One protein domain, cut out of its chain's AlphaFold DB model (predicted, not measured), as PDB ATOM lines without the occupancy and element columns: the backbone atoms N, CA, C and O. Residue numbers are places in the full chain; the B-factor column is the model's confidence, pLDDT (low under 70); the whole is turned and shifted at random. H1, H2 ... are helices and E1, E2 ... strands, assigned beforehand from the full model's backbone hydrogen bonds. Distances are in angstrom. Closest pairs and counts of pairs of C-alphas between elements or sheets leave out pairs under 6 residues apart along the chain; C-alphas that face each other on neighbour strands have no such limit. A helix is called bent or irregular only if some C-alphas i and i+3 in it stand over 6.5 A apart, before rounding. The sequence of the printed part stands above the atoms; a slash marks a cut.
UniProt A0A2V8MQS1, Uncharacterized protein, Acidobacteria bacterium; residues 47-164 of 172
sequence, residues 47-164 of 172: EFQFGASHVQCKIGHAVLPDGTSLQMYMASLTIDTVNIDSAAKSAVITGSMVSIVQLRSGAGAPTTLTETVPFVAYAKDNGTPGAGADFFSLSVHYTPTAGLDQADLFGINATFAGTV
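What this domain is: This is residues 47 to 164 of the 172 residues of an uncharacterized protein of Acidobacteria bacterium (UniProt A0A2V8MQS1). One curled, twisted sheet is folded back on itself into two leaves, E1 and E2 over E4, E5, E6 and E7, with E3 as the hinge. The short helix H1 packs on the sheet near E5. The printed part has 118 residues with seven named strands and one named helix, in chain order E1 E2 E3 E4 E5 E6 H1 E7. The class is mostly strand, and the antiparallel sheet has the order E1 - E2 - E3 - E4 - E5 - E6 - E7. The whole is compact, radius of gyration of the C-alphas 15.6 A, though elongated in outline, 50 by 32 by 20 A.

How they stand to each other: The sheet runs from edge strand E1, residues 47 to 51, through E2, 54 to 63, E3, 69 to 85, E4, 90 to 104, E5, 111 to 124, and E6, 135 to 141, to edge strand E7, 157 to 163. E1 to E6 form a meander, each strand the antiparallel neighbour of the one before. In the hairpin E3 and E4, N 77 and O 96 are within hydrogen-bond range at 2.8 A. E6 and E7 are antiparallel, with N 138 and O 160 at 2.8 A. In this folded sheet, one sheet bent back on itself, E3 bends by 88 degrees at residue 80, E4 by 79 degrees at residue 95 and E5 by 77 degrees at residue 116. Between the leaves, the closest C-alphas of E1 and E6 are those of Phe 48 and Phe 136, 7.6 A apart. H1, residues 149 to 154, is on the sheet at a height of 6.1 A, over none of the strands; its closest C-alpha pair with E5 is Gln 150 and Leu 113, 7.0 A. Every O i to N i+4 pair in H1 is within hydrogen-bond range.

Where its parts are: E1 begins at C-alpha 47 (18.209, 32.948, 18.902), and E7 ends at C-alpha 163 (25.945, 31.054, 17.019). E3 spans 38.5 A, E4 37.0 A, E5 34.5 A and E2 28.2 A.

The domain as a whole: The C-alphas of Ala 87 and Ala 107 are the two farthest apart, 51.6 A. The printed part has no cut, and no link is long. Mean pLDDT of the printed part is 76.1; 30 residues are under 70, among them 126 to 136.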
ATOM      1  N   GLU A  47      18.562  32.413  20.212       63.00
ATOM      2  CA  GLU A  47      18.209  32.948  18.902       63.00
ATOM      3  C   GLU A  47      18.566  34.432  18.863       63.00
ATOM      4  O   GLU A  47      18.118  35.211  19.706       63.00
ATOM      5  N   PHE A  48      19.359  34.818  17.870       66.31
ATOM      6  CA  PHE A  48      19.791  36.192  17.661       66.31
ATOM      7  C   PHE A  48      19.307  36.663  16.292       66.31
ATOM      8  O   PHE A  48      19.468  35.955  15.300       66.31
ATOM      9  N   GLN A  49      18.711  37.850  16.242       65.19
ATOM     10  CA  GLN A  49      18.295  38.509  15.007       65.19
ATOM     11  C   GLN A  49      18.944  39.890  14.963       65.19
ATOM     12  O   GLN A  49      18.889  40.643  15.939       65.19
ATOM     13  N   PHE A  50      19.587  40.202  13.842       66.25
ATOM     14  CA  PHE A  50      20.421  41.385  13.706       66.25
ATOM     15  C   PHE A  50      20.109  42.125  12.412       66.25
ATOM     16  O   PHE A  50      20.124  41.546  11.327       66.25
ATOM     17  N   GLY A  51      19.872  43.424  12.530       63.97
ATOM     18  CA  GLY A  51      19.762  44.341  11.413       63.97
ATOM     19  C   GLY A  51      20.112  45.758  11.848       63.97
ATOM     20  O   GLY A  51      20.117  46.085  13.031       63.97
ATOM     21  N   ALA A  52      20.353  46.640  10.880       67.00
ATOM     22  CA  ALA A  52      20.659  48.044  11.166       67.00
ATOM     23  C   ALA A  52      19.535  48.773  11.932       67.00
ATOM     24  O   ALA A  52      19.778  49.802  12.551       67.00
ATOM     25  N   SER A  53      18.304  48.258  11.875       71.00
ATOM     26  CA  SER A  53      17.130  48.833  12.538       71.00
ATOM     27  C   SER A  53      16.764  48.165  13.860       71.00
ATOM     28  O   SER A  53      15.970  48.731  14.608       71.00
ATOM     29  N   HIS A  54      17.279  46.966  14.137       75.06
ATOM     30  CA  HIS A  54      16.937  46.230  15.346       75.06
ATOM     31  C   HIS A  54      17.979  45.164  15.692       75.06
ATOM     32  O   HIS A  54      18.532  44.490  14.826       75.06
ATOM     33  N   VAL A  55      18.180  44.967  16.990       73.50
ATOM     34  CA  VAL A  55      18.938  43.852  17.556       73.50
ATOM     35  C   VAL A  55      18.024  43.130  18.533       73.50
ATOM     36  O   VAL A  55      17.535  43.729  19.490       73.50
ATOM     37  N   GLN A  56      17.793  41.842  18.304       75.69
ATOM     38  CA  GLN A  56      17.035  40.987  19.207       75.69
ATOM     39  C   GLN A  56      17.888  39.797  19.630       75.69
ATOM     40  O   GLN A  56      18.481  39.107  18.804       75.69
ATOM     41  N   CYS A  57      17.906  39.534  20.930       74.06
ATOM     42  CA  CYS A  57      18.522  38.366  21.533       74.06
ATOM     43  C   CYS A  57      17.469  37.655  22.382       74.06
ATOM     44  O   CYS A  57      16.878  38.227  23.298       74.06
ATOM     45  N   LYS A  58      17.227  36.385  22.083       72.00
ATOM     46  CA  LYS A  58      16.419  35.504  22.910       72.00
ATOM     47  C   LYS A  58      17.327  34.421  23.447       72.00
ATOM     48  O   LYS A  58      17.751  33.546  22.698       72.00
ATOM     49  N   ILE A  59      17.566  34.446  24.749       70.69
ATOM     50  CA  ILE A  59      18.266  33.358  25.416       70.69
ATOM     51  C   ILE A  59      17.209  32.366  25.874       70.69
ATOM     52  O   ILE A  59      16.272  32.701  26.608       70.69
ATOM     53  N   GLY A  60      17.328  31.148  25.355       66.12
ATOM     54  CA  GLY A  60      16.433  30.047  25.662       66.12
ATOM     55  C   GLY A  60      16.337  29.785  27.155       66.12
ATOM     56  O   GLY A  60      17.216  30.125  27.940       66.12
ATOM     57  N   HIS A  61      15.226  29.168  27.533       70.50
ATOM     58  CA  HIS A  61      14.970  28.715  28.889       70.50
ATOM     59  C   HIS A  61      16.137  27.857  29.411       70.50
ATOM     60  O   HIS A  61      16.452  26.821  28.826       70.50
ATOM     61  N   ALA A  62      16.749  28.295  30.508       70.50
ATOM     62  CA  ALA A  62      17.762  27.569  31.256       70.50
ATOM     63  C   ALA A  62      17.163  27.091  32.583       70.50
ATOM     64  O   ALA A  62      16.401  27.823  33.215       70.50
ATOM     65  N   VAL A  63      17.517  25.883  33.019       71.12
ATOM     66  CA  VAL A  63      17.190  25.382  34.360       71.12
ATOM     67  C   VAL A  63      18.502  25.179  35.098       71.12
ATOM     68  O   VAL A  63      19.327  24.370  34.683       71.12
ATOM     69  N   LEU A  64      18.707  25.947  36.163       71.56
ATOM     70  CA  LEU A  64      19.890  25.862  37.006       71.56
ATOM     71  C   LEU A  64      19.875  24.557  37.829       71.56
ATOM     72  O   LEU A  64      18.806  23.972  38.034       71.56
ATOM     73  N   PRO A  65      21.030  24.089  38.346       68.94
ATOM     74  CA  PRO A  65      21.110  22.852  39.132       68.94
ATOM     75  C   PRO A  65      20.211  22.815  40.377       68.94
ATOM     76  O   PRO A  65      19.847  21.738  40.843       68.94
ATOM     77  N   ASP A  66      19.847  23.979  40.914       73.19
ATOM     78  CA  ASP A  66      18.930  24.131  42.049       73.19
ATOM     79  C   ASP A  66      17.438  24.059  41.653       73.19
ATOM     80  O   ASP A  66      16.558  24.175  42.506       73.19
ATOM     81  N   GLY A  67      17.140  23.852  40.366       70.50
ATOM     82  CA  GLY A  67      15.789  23.791  39.812       70.50
ATOM     83  C   GLY A  67      15.179  25.155  39.480       70.50
ATOM     84  O   GLY A  67      14.027  25.205  39.042       70.50
ATOM     85  N   THR A  68      15.914  26.253  39.661       74.81
ATOM     86  CA  THR A  68      15.477  27.586  39.238       74.81
ATOM     87  C   THR A  68      15.442  27.656  37.717       74.81
ATOM     88  O   THR A  68      16.439  27.372  37.056       74.81
ATOM     89  N   SER A  69      14.311  28.071  37.142       78.62
ATOM     90  CA  SER A  69      14.235  28.347  35.709       78.62
ATOM     91  C   SER A  69      14.445  29.821  35.403       78.62
ATOM     92  O   SER A  69      13.794  30.679  36.007       78.62
ATOM     93  N   LEU A  70      15.263  30.093  34.396       78.38
ATOM     94  CA  LEU A  70      15.567  31.414  33.878       78.38
ATOM     95  C   LEU A  70      15.195  31.478  32.397       78.38
ATOM     96  O   LEU A  70      15.588  30.624  31.606       78.38
ATOM     97  N   GLN A  71      14.444  32.500  32.008       82.31
ATOM     98  CA  GLN A  71      14.194  32.833  30.609       82.31
ATOM     99  C   GLN A  71      14.504  34.307  30.392       82.31
ATOM    100  O   GLN A  71      14.084  35.146  31.187       82.31
ATOM    101  N   MET A  72      15.212  34.623  29.311       82.62
ATOM    102  CA  MET A  72      15.627  35.989  29.023       82.62
ATOM    103  C   MET A  72      15.291  36.391  27.590       82.62
ATOM    104  O   MET A  72      15.477  35.637  26.632       82.62
ATOM    105  N   TYR A  73      14.797  37.615  27.455       84.75
ATOM    106  CA  TYR A  73      14.505  38.258  26.187       84.75
ATOM    107  C   TYR A  73      15.072  39.671  26.189       84.75
ATOM    108  O   TYR A  73      14.833  40.440  27.118       84.75
ATOM    109  N   MET A  74      15.794  40.013  25.132       84.88
ATOM    110  CA  MET A  74      16.371  41.327  24.916       84.88
ATOM    111  C   MET A  74      15.996  41.829  23.527       84.88
ATOM    112  O   MET A  74      16.161  41.114  22.536       84.88
ATOM    113  N   ALA A  75      15.523  43.067  23.443       85.00
ATOM    114  CA  ALA A  75      15.189  43.698  22.172       85.00
ATOM    115  C   ALA A  75      15.556  45.180  22.180       85.00
ATOM    116  O   ALA A  75      15.235  45.905  23.123       85.00
ATOM    117  N   SER A  76      16.223  45.631  21.120       85.12
ATOM    118  CA  SER A  76      16.586  47.031  20.927       85.12
ATOM    119  C   SER A  76      15.352  47.932  20.940       85.12
ATOM    120  O   SER A  76      14.379  47.670  20.232       85.12
ATOM    121  N   LEU A  77      15.431  49.018  21.701       87.62
ATOM    122  CA  LEU A  77      14.493  50.137  21.675       87.62
ATOM    123  C   LEU A  77      14.986  51.224  20.715       87.62
ATOM    124  O   LEU A  77      14.197  51.770  19.947       87.62
ATOM    125  N   THR A  78      16.289  51.516  20.748       88.12
ATOM    126  CA  THR A  78      16.947  52.471  19.849       88.12
ATOM    127  C   THR A  78      18.222  51.878  19.276       88.12
ATOM    128  O   THR A  78      18.888  51.067  19.922       88.12
ATOM    129  N   ILE A  79      18.567  52.319  18.067       88.69
ATOM    130  CA  ILE A  79      19.882  52.121  17.465       88.69
ATOM    131  C   ILE A  79      20.533  53.493  17.361       88.69
ATOM    132  O   ILE A  79      20.022  54.368  16.662       88.69
ATOM    133  N   ASP A  80      21.642  53.674  18.069       90.88
ATOM    134  CA  ASP A  80      22.338  54.956  18.144       90.88
ATOM    135  C   ASP A  80      23.436  55.028  17.080       90.88
ATOM    136  O   ASP A  80      23.585  56.042  16.398       90.88
ATOM    137  N   THR A  81      24.197  53.941  16.912       88.25
ATOM    138  CA  THR A  81      25.224  53.840  15.872       88.25
ATOM    139  C   THR A  81      25.237  52.462  15.227       88.25
ATOM    140  O   THR A  81      24.971  51.447  15.872       88.25
ATOM    141  N   VAL A  82      25.579  52.446  13.940       86.38
ATOM    142  CA  VAL A  82      25.855  51.241  13.158       86.38
ATOM    143  C   VAL A  82      27.164  51.489  12.425       86.38
ATOM    144  O   VAL A  82      27.245  52.393  11.593       86.38
ATOM    145  N   ASN A  83      28.189  50.708  12.743       86.25
ATOM    146  CA  ASN A  83      29.469  50.741  12.053       86.25
ATOM    147  C   ASN A  83      29.691  49.409  11.339       86.25
ATOM    148  O   ASN A  83      29.715  48.363  11.985       86.25
ATOM    149  N   ILE A  84      29.840  49.457  10.018       83.88
ATOM    150  CA  ILE A  84      30.003  48.278   9.167       83.88
ATOM    151  C   ILE A  84      31.393  48.325   8.543       83.88
ATOM    152  O   ILE A  84      31.752  49.303   7.888       83.88
ATOM    153  N   ASP A  85      32.148  47.244   8.714       83.56
ATOM    154  CA  ASP A  85      33.379  46.984   7.977       83.56
ATOM    155  C   ASP A  85      33.134  45.820   7.012       83.56
ATOM    156  O   ASP A  85      33.270  44.642   7.361       83.56
ATOM    157  N   SER A  86      32.756  46.162   5.778       78.06
ATOM    158  CA  SER A  86      32.490  45.189   4.715       78.06
ATOM    159  C   SER A  86      33.738  44.418   4.274       78.06
ATOM    160  O   SER A  86      33.609  43.308   3.755       78.06
ATOM    161  N   ALA A  87      34.941  44.971   4.472       80.38
ATOM    162  CA  ALA A  87      36.194  44.292   4.137       80.38
ATOM    163  C   ALA A  87      36.542  43.234   5.193       80.38
ATOM    164  O   ALA A  87      36.954  42.128   4.845       80.38
ATOM    165  N   ALA A  88      36.324  43.552   6.470       82.06
ATOM    166  CA  ALA A  88      36.493  42.628   7.587       82.06
ATOM    167  C   ALA A  88      35.273  41.723   7.838       82.06
ATOM    168  O   ALA A  88      35.335  40.875   8.730       82.06
ATOM    169  N   LYS A  89      34.181  41.902   7.077       78.25
ATOM    170  CA  LYS A  89      32.916  41.163   7.231       78.25
ATOM    171  C   LYS A  89      32.393  41.222   8.667       78.25
ATOM    172  O   LYS A  89      32.051  40.215   9.284       78.25
ATOM    173  N   SER A  90      32.366  42.432   9.226       83.88
ATOM    174  CA  SER A  90      31.968  42.659  10.616       83.88
ATOM    175  C   SER A  90      31.129  43.918  10.794       83.88
ATOM    176  O   SER A  90      31.209  44.854   9.998       83.88
ATOM    177  N   ALA A  91      30.322  43.937  11.851       81.19
ATOM    178  CA  ALA A  91      29.537  45.097  12.239       81.19
ATOM    179  C   ALA A  91      29.537  45.280  13.759       81.19
ATOM    180  O   ALA A  91      29.520  44.309  14.522       81.19
ATOM    181  N   VAL A  92      29.518  46.542  14.181       89.38
ATOM    182  CA  VAL A  92      29.328  46.962  15.572       89.38
ATOM    183  C   VAL A  92      28.109  47.868  15.631       89.38
ATOM    184  O   VAL A  92      28.043  48.873  14.922       89.38
ATOM    185  N   ILE A  93      27.145  47.516  16.474       85.88
ATOM    186  CA  ILE A  93      25.928  48.297  16.700       85.88
ATOM    187  C   ILE A  93      25.856  48.688  18.168       85.88
ATOM    188  O   ILE A  93      26.048  47.848  19.044       85.88
ATOM    189  N   THR A  94      25.539  49.950  18.439       91.38
ATOM    190  CA  THR A  94      25.271  50.432  19.796       91.38
ATOM    191  C   THR A  94      23.873  51.010  19.887       91.38
ATOM    192  O   THR A  94      23.354  51.570  18.919       91.38
ATOM    193  N   GLY A  95      23.272  50.925  21.065       89.69
ATOM    194  CA  GLY A  95      21.954  51.492  21.297       89.69
ATOM    195  C   GLY A  95      21.456  51.250  22.708       89.69
ATOM    196  O   GLY A  95      22.219  50.889  23.606       89.69
ATOM    197  N   SER A  96      20.145  51.390  22.877       90.88
ATOM    198  CA  SER A  96      19.432  50.994  24.089       90.88
ATOM    199  C   SER A  96      18.486  49.834  23.799       90.88
ATOM    200  O   SER A  96      17.933  49.718  22.703       90.88
ATOM    201  N   MET A  97      18.291  48.953  24.773       90.25
ATOM    202  CA  MET A  97      17.399  47.804  24.664       90.25
ATOM    203  C   MET A  97      16.603  47.588  25.941       90.25
ATOM    204  O   MET A  97      17.012  48.013  27.018       90.25
ATOM    205  N   VAL A  98      15.476  46.893  25.815       88.94
ATOM    206  CA  VAL A  98      14.763  46.335  26.960       88.94
ATOM    207  C   VAL A  98      15.301  44.934  27.230       88.94
ATOM    208  O   VAL A  98      15.318  44.097  26.330       88.94
ATOM    209  N   SER A  99      15.734  44.683  28.463       87.00
ATOM    210  CA  SER A  99      16.088  43.358  28.967       87.00
ATOM    211  C   SER A  99      14.975  42.867  29.885       87.00
ATOM    212  O   SER A  99      14.616  43.535  30.856       87.00
ATOM    213  N   ILE A 100      14.402  41.709  29.570       87.25
ATOM    214  CA  ILE A 100      13.312  41.072  30.310       87.25
ATOM    215  C   ILE A 100      13.795  39.708  30.787       87.25
ATOM    216  O   ILE A 100      14.155  38.855  29.977       87.25
ATOM    217  N   VAL A 101      13.743  39.484  32.097       84.81
ATOM    218  CA  VAL A 101      14.113  38.209  32.720       84.81
ATOM    219  C   VAL A 101      12.926  37.662  33.485       84.81
ATOM    220  O   VAL A 101      12.333  38.352  34.311       84.81
ATOM    221  N   GLN A 102      12.586  36.411  33.213       85.12
ATOM    222  CA  GLN A 102      11.597  35.657  33.965       85.12
ATOM    223  C   GLN A 102      12.319  34.616  34.814       85.12
ATOM    224  O   GLN A 102      12.996  33.734  34.284       85.12
ATOM    225  N   LEU A 103      12.157  34.726  36.130       82.25
ATOM    226  CA  LEU A 103      12.689  33.792  37.114       82.25
ATOM    227  C   LEU A 103      11.552  32.981  37.717       82.25
ATOM    228  O   LEU A 103      10.548  33.543  38.153       82.25
ATOM    229  N   ARG A 104      11.717  31.664  37.812       82.19
ATOM    230  CA  ARG A 104      10.803  30.804  38.569       82.19
ATOM    231  C   ARG A 104      11.604  29.906  39.493       82.19
ATOM    232  O   ARG A 104      12.398  29.094  39.035       82.19
ATOM    233  N   SER A 105      11.350  30.037  40.790       78.31
ATOM    234  CA  SER A 105      11.832  29.103  41.802       78.31
ATOM    235  C   SER A 105      10.692  28.150  42.171       78.31
ATOM    236  O   SER A 105       9.629  28.582  42.631       78.31
ATOM    237  N   GLY A 106      10.874  26.853  41.918       72.00
ATOM    238  CA  GLY A 106       9.877  25.823  42.223       72.00
ATOM    239  C   GLY A 106       8.528  26.010  41.507       72.00
ATOM    240  O   GLY A 106       8.465  26.425  40.352       72.00
ATOM    241  N   ALA A 107       7.427  25.679  42.193       69.94
ATOM    242  CA  ALA A 107       6.065  25.715  41.639       69.94
ATOM    243  C   ALA A 107       5.368  27.093  41.731       69.94
ATOM    244  O   ALA A 107       4.169  27.196  41.471       69.94
ATOM    245  N   GLY A 108       6.087  28.142  42.141       69.88
ATOM    246  CA  GLY A 108       5.538  29.491  42.294       69.88
ATOM    247  C   GLY A 108       5.269  30.213  40.969       69.88
ATOM    248  O   GLY A 108       5.693  29.785  39.892       69.88
ATOM    249  N   ALA A 109       4.573  31.352  41.054       75.94
ATOM    250  CA  ALA A 109       4.439  32.270  39.924       75.94
ATOM    251  C   ALA A 109       5.819  32.850  39.544       75.94
ATOM    252  O   ALA A 109       6.625  33.115  40.437       75.94
ATOM    253  N   PRO A 110       6.111  33.044  38.246       79.00
ATOM    254  CA  PRO A 110       7.381  33.616  37.827       79.00
ATOM    255  C   PRO A 110       7.482  35.100  38.208       79.00
ATOM    256  O   PRO A 110       6.539  35.867  38.006       79.00
ATOM    257  N   THR A 111       8.649  35.514  38.691       83.38
ATOM    258  CA  THR A 111       9.019  36.923  38.853       83.38
ATOM    259  C   THR A 111       9.501  37.456  37.510       83.38
ATOM    260  O   THR A 111      10.370  36.852  36.884       83.38
ATOM    261  N   THR A 112       8.940  38.579  37.056       85.19
ATOM    262  CA  THR A 112       9.401  39.272  35.843       85.19
ATOM    263  C   THR A 112      10.190  40.510  36.234       85.19
ATOM    264  O   THR A 112       9.681  41.376  36.940       85.19
ATOM    265  N   LEU A 113      11.421  40.590  35.750       84.12
ATOM    266  CA  LEU A 113      12.322  41.721  35.906       84.12
ATOM    267  C   LEU A 113      12.452  42.404  34.551       84.12
ATOM    268  O   LEU A 113      12.598  41.725  33.534       84.12
ATOM    269  N   THR A 114      12.417  43.731  34.506       85.62
ATOM    270  CA  THR A 114      12.543  44.481  33.251       85.62
ATOM    271  C   THR A 114      13.351  45.749  33.465       85.62
ATOM    272  O   THR A 114      13.051  46.517  34.375       85.62
ATOM    273  N   GLU A 115      14.343  45.979  32.610       85.38
ATOM    274  CA  GLU A 115      15.202  47.163  32.652       85.38
ATOM    275  C   GLU A 115      15.506  47.654  31.232       85.38
ATOM    276  O   GLU A 115      15.563  46.864  30.288       85.38
ATOM    277  N   THR A 116      15.684  48.969  31.074       89.00
ATOM    278  CA  THR A 116      16.242  49.557  29.850       89.00
ATOM    279  C   THR A 116      17.730  49.787  30.044       89.00
ATOM    280  O   THR A 116      18.127  50.503  30.958       89.00
ATOM    281  N   VAL A 117      18.538  49.197  29.171       87.81
ATOM    282  CA  VAL A 117      19.991  49.124  29.318       87.81
ATOM    283  C   VAL A 117      20.690  49.465  28.003       87.81
ATOM    284  O   VAL A 117      20.192  49.097  26.932       87.81
ATOM    285  N   PRO A 118      21.829  50.175  28.040       90.94
ATOM    286  CA  PRO A 118      22.662  50.346  26.862       90.94
ATOM    287  C   PRO A 118      23.318  49.018  26.469       90.94
ATOM    288  O   PRO A 118      23.659  48.188  27.319       90.94
ATOM    289  N   PHE A 119      23.529  48.841  25.168       88.50
ATOM    290  CA  PHE A 119      24.157  47.647  24.620       88.50
ATOM    291  C   PHE A 119      25.198  47.965  23.549       88.50
ATOM    292  O   PHE A 119      25.154  49.003  22.882       88.50
ATOM    293  N   VAL A 120      26.091  46.998  23.348       89.69
ATOM    294  CA  VAL A 120      26.981  46.898  22.195       89.69
ATOM    295  C   VAL A 120      26.842  45.500  21.606       89.69
ATOM    296  O   VAL A 120      27.077  44.506  22.288       89.69
ATOM    297  N   ALA A 121      26.449  45.417  20.344       84.50
ATOM    298  CA  ALA A 121      26.302  44.173  19.612       84.50
ATOM    299  C   ALA A 121      27.402  44.061  18.555       84.50
ATOM    300  O   ALA A 121      27.634  44.995  17.785       84.50
ATOM    301  N   TYR A 122      28.054  42.905  18.514       83.31
ATOM    302  CA  TYR A 122      29.079  42.556  17.546       83.31
ATOM    303  C   TYR A 122      28.582  41.409  16.682       83.31
ATOM    304  O   TYR A 122      28.132  40.377  17.182       83.31
ATOM    305  N   ALA A 123      28.708  41.591  15.378       77.31
ATOM    306  CA  ALA A 123      28.372  40.596  14.381       77.31
ATOM    307  C   ALA A 123      29.595  40.339  13.503       77.31
ATOM    308  O   ALA A 123      30.279  41.282  13.090       77.31
ATOM    309  N   LYS A 124      29.867  39.065  13.217       77.06
ATOM    310  CA  LYS A 124      30.895  38.659  12.264       77.06
ATOM    311  C   LYS A 124      30.337  37.602  11.321       77.06
ATOM    312  O   LYS A 124      29.971  36.513  11.764       77.06
ATOM    313  N   ASP A 125      30.320  37.957  10.044       73.94
ATOM    314  CA  ASP A 125      30.011  37.071   8.927       73.94
ATOM    315  C   ASP A 125      31.258  36.217   8.649       73.94
ATOM    316  O   ASP A 125      32.348  36.736   8.375       73.94
ATOM    317  N   ASN A 126      31.125  34.899   8.809       68.00
ATOM    318  CA  ASN A 126      32.214  33.946   8.587       68.00
ATOM    319  C   ASN A 126      32.159  33.295   7.187       68.00
ATOM    320  O   ASN A 126      32.955  32.393   6.905       68.00
ATOM    321  N   GLY A 127      31.293  33.775   6.290       62.06
ATOM    322  CA  GLY A 127      31.191  33.375   4.888       62.06
ATOM    323  C   GLY A 127      29.999  32.465   4.553       62.06
ATOM    324  O   GLY A 127      29.055  32.292   5.311       62.06
ATOM    325  N   THR A 128      30.040  31.876   3.352       51.94
ATOM    326  CA  THR A 128      29.009  30.973   2.787       51.94
ATOM    327  C   THR A 128      28.725  29.734   3.663       51.94
ATOM    328  O   THR A 128      29.622  29.300   4.382       51.94
ATOM    329  N   PRO A 129      27.535  29.092   3.561       51.44
ATOM    330  CA  PRO A 129      27.030  28.101   4.517       51.44
ATOM    331  C   PRO A 129      27.806  26.780   4.410       51.44
ATOM    332  O   PRO A 129      27.394  25.824   3.754       51.44
ATOM    333  N   GLY A 130      28.983  26.743   5.024       47.16
ATOM    334  CA  GLY A 130      29.927  25.639   4.983       47.16
ATOM    335  C   GLY A 130      30.951  25.771   6.106       47.16
ATOM    336  O   GLY A 130      31.921  26.503   5.980       47.16
ATOM    337  N   ALA A 131      30.704  25.023   7.186       42.97
ATOM    338  CA  ALA A 131      31.558  24.796   8.358       42.97
ATOM    339  C   ALA A 131      32.169  26.043   9.033       42.97
ATOM    340  O   ALA A 131      33.379  26.150   9.212       42.97
ATOM    341  N   GLY A 132      31.301  26.929   9.517       50.66
ATOM    342  CA  GLY A 132      31.616  27.924  10.539       50.66
ATOM    343  C   GLY A 132      30.351  28.704  10.846       50.66
ATOM    344  O   GLY A 132      29.846  29.383   9.965       50.66
ATOM    345  N   ALA A 133      29.774  28.547  12.036       56.34
ATOM    346  CA  ALA A 133      28.586  29.322  12.371       56.34
ATOM    347  C   ALA A 133      28.956  30.810  12.462       56.34
ATOM    348  O   ALA A 133      30.017  31.151  13.002       56.34
ATOM    349  N   ASP A 134      28.098  31.685  11.941       62.78
ATOM    350  CA  ASP A 134      28.246  33.121  12.151       62.78
ATOM    351  C   ASP A 134      28.293  33.405  13.646       62.78
ATOM    352  O   ASP A 134      27.518  32.852  14.440       62.78
ATOM    353  N   PHE A 135      29.260  34.234  14.029       66.06
ATOM    354  CA  PHE A 135      29.457  34.583  15.421       66.06
ATOM    355  C   PHE A 135      28.724  35.878  15.730       66.06
ATOM    356  O   PHE A 135      28.865  36.884  15.027       66.06
ATOM    357  N   PHE A 136      28.010  35.857  16.846       69.06
ATOM    358  CA  PHE A 136      27.389  37.032  17.414       69.06
ATOM    359  C   PHE A 136      27.731  37.152  18.900       69.06
ATOM    360  O   PHE A 136      27.728  36.162  19.641       69.06
ATOM    361  N   SER A 137      27.966  38.382  19.350       72.69
ATOM    362  CA  SER A 137      27.958  38.711  20.771       72.69
ATOM    363  C   SER A 137      27.183  39.989  21.063       72.69
ATOM    364  O   SER A 137      27.181  40.947  20.295       72.69
ATOM    365  N   LEU A 138      26.533  40.002  22.218       74.75
ATOM    366  CA  LEU A 138      25.810  41.128  22.771       74.75
ATOM    367  C   LEU A 138      26.358  41.425  24.156       74.75
ATOM    368  O   LEU A 138      26.200  40.626  25.077       74.75
ATOM    369  N   SER A 139      26.979  42.583  24.300       83.69
ATOM    370  CA  SER A 139      27.389  43.128  25.584       83.69
ATOM    371  C   SER A 139      26.342  44.116  26.077       83.69
ATOM    372  O   SER A 139      25.914  45.006  25.345       83.69
ATOM    373  N   VAL A 140      25.941  43.958  27.331       82.56
ATOM    374  CA  VAL A 140      24.965  44.797  28.019       82.56
ATOM    375  C   VAL A 140      25.624  45.389  29.256       82.56
ATOM    376  O   VAL A 140      26.321  44.680  29.990       82.56
ATOM    377  N   HIS A 141      25.390  46.681  29.486       84.00
ATOM    378  CA  HIS A 141      25.844  47.367  30.693       84.00
ATOM    379  C   HIS A 141      24.645  47.652  31.596       84.00
ATOM    380  O   HIS A 141      23.845  48.546  31.321       84.00
ATOM    381  N   TYR A 142      24.521  46.884  32.672       81.38
ATOM    382  CA  TYR A 142      23.464  47.065  33.658       81.38
ATOM    383  C   TYR A 142      23.822  48.188  34.624       81.38
ATOM    384  O   TYR A 142      24.963  48.286  35.085       81.38
ATOM    385  N   THR A 143      22.845  49.026  34.968       78.12
ATOM    386  CA  THR A 143      23.050  50.065  35.979       78.12
ATOM    387  C   THR A 143      22.581  49.533  37.328       78.12
ATOM    388  O   THR A 143      21.418  49.150  37.447       78.12
ATOM    389  N   PRO A 144      23.433  49.531  38.373       71.06
ATOM    390  CA  PRO A 144      23.004  49.145  39.711       71.06
ATOM    391  C   PRO A 144      21.804  49.981  40.148       71.06
ATOM    392  O   PRO A 144      21.918  51.187  40.375       71.06
ATOM    393  N   THR A 145      20.650  49.334  40.264       65.94
ATOM    394  CA  THR A 145      19.406  49.996  40.642       65.94
ATOM    395  C   THR A 145      18.781  49.236  41.797       65.94
ATOM    396  O   THR A 145      18.578  48.028  41.734       65.94
ATOM    397  N   ALA A 146      18.495  49.943  42.891       68.88
ATOM    398  CA  ALA A 146      17.995  49.318  44.108       68.88
ATOM    399  C   ALA A 146      16.666  48.587  43.851       68.88
ATOM    400  O   ALA A 146      15.672  49.211  43.484       68.88
ATOM    401  N   GLY A 147      16.652  47.270  44.080       64.62
ATOM    402  CA  GLY A 147      15.478  46.419  43.865       64.62
ATOM    403  C   GLY A 147      15.269  45.958  42.419       64.62
ATOM    404  O   GLY A 147      14.213  45.402  42.133       64.62
ATOM    405  N   LEU A 148      16.228  46.187  41.516       62.66
ATOM    406  CA  LEU A 148      16.263  45.567  40.192       62.66
ATOM    407  C   LEU A 148      17.358  44.504  40.162       62.66
ATOM    408  O   LEU A 148      18.544  44.815  40.199       62.66
ATOM    409  N   ASP A 149      16.940  43.246  40.045       69.06
ATOM    410  CA  ASP A 149      17.859  42.126  40.243       69.06
ATOM    411  C   ASP A 149      18.688  41.785  38.990       69.06
ATOM    412  O   ASP A 149      19.537  40.913  39.065       69.06
ATOM    413  N   GLN A 150      18.498  42.422  37.824       75.81
ATOM    414  CA  GLN A 150      19.245  42.025  36.612       75.81
ATOM    415  C   GLN A 150      20.753  42.306  36.718       75.81
ATOM    416  O   GLN A 150      21.555  41.430  36.400       75.81
ATOM    417  N   ALA A 151      21.146  43.482  37.220       72.56
ATOM    418  CA  ALA A 151      22.549  43.795  37.501       72.56
ATOM    419  C   ALA A 151      23.134  42.877  38.584       72.56
ATOM    420  O   ALA A 151      24.299  42.497  38.506       72.56
ATOM    421  N   ASP A 152      22.328  42.511  39.580       70.62
ATOM    422  CA  ASP A 152      22.754  41.586  40.625       70.62
ATOM    423  C   ASP A 152      22.923  40.171  40.046       70.62
ATOM    424  O   ASP A 152      23.872  39.491  40.414       70.62
ATOM    425  N   LEU A 153      22.067  39.755  39.103       73.06
ATOM    426  CA  LEU A 153      22.067  38.430  38.473       73.06
ATOM    427  C   LEU A 153      23.218  38.217  37.496       73.06
ATOM    428  O   LEU A 153      23.717  37.093  37.410       73.06
ATOM    429  N   PHE A 154      23.581  39.242  36.716       74.12
ATOM    430  CA  PHE A 154      24.581  39.136  35.642       74.12
ATOM    431  C   PHE A 154      25.848  39.964  35.871       74.12
ATOM    432  O   PHE A 154      26.819  39.860  35.118       74.12
ATOM    433  N   GLY A 155      25.872  40.783  36.914       73.69
ATOM    434  CA  GLY A 155      26.877  41.809  37.118       73.69
ATOM    435  C   GLY A 155      26.610  43.045  36.260       73.69
ATOM    436  O   GLY A 155      25.716  43.101  35.421       73.69
ATOM    437  N   ILE A 156      27.450  44.057  36.461       77.19
ATOM    438  CA  ILE A 156      27.345  45.360  35.780       77.19
ATOM    439  C   ILE A 156      27.633  45.241  34.276       77.19
ATOM    440  O   ILE A 156      27.130  46.030  33.484       77.19
ATOM    441  N   ASN A 157      28.426  44.248  33.871       78.44
ATOM    442  CA  ASN A 157      28.735  43.975  32.473       78.44
ATOM    443  C   ASN A 157      28.460  42.504  32.189       78.44
ATOM    444  O   ASN A 157      29.112  41.642  32.780       78.44
ATOM    445  N   ALA A 158      27.553  42.232  31.257       76.50
ATOM    446  CA  ALA A 158      27.254  40.881  30.810       76.50
ATOM    447  C   ALA A 158      27.445  40.789  29.300       76.50
ATOM    448  O   ALA A 158      26.913  41.608  28.555       76.50
ATOM    449  N   THR A 159      28.187  39.780  28.851       76.81
ATOM    450  CA  THR A 159      28.320  39.471  27.426       76.81
ATOM    451  C   THR A 159      27.680  38.125  27.154       76.81
ATOM    452  O   THR A 159      28.099  37.112  27.712       76.81
ATOM    453  N   PHE A 160      26.693  38.133  26.270       75.38
ATOM    454  CA  PHE A 160      26.006  36.958  25.767       75.38
ATOM    455  C   PHE A 160      26.519  36.688  24.363       75.38
ATOM    456  O   PHE A 160      26.415  37.545  23.489       75.38
ATOM    457  N   ALA A 161      27.104  35.519  24.146       69.69
ATOM    458  CA  ALA A 161      27.613  35.123  22.844       69.69
ATOM    459  C   ALA A 161      26.905  33.860  22.375       69.69
ATOM    460  O   ALA A 161      26.513  33.015  23.182       69.69
ATOM    461  N   GLY A 162      26.760  33.727  21.066       62.84
ATOM    462  CA  GLY A 162      26.162  32.547  20.480       62.84
ATOM    463  C   GLY A 162      26.395  32.463  18.987       62.84
ATOM    464  O   GLY A 162      26.992  33.338  18.358       62.84
ATOM    465  N   THR A 163      25.920  31.356  18.443       59.53
ATOM    466  CA  THR A 163      25.945  31.054  17.019       59.53
ATOM    467  C   THR A 163      24.537  31.174  16.467       59.53
ATOM    468  O   THR A 163      23.588  30.715  17.105       59.53
ATOM    469  N   VAL A 164      24.386  31.757  15.283       54.84
ATOM    470  CA  VAL A 164      23.084  31.820  14.613       54.84
ATOM    471  C   VAL A 164      22.682  30.404  14.171       54.84
ATOM    472  O   VAL A 164      23.347  29.803  13.334       54.84
TER     473      VAL A 164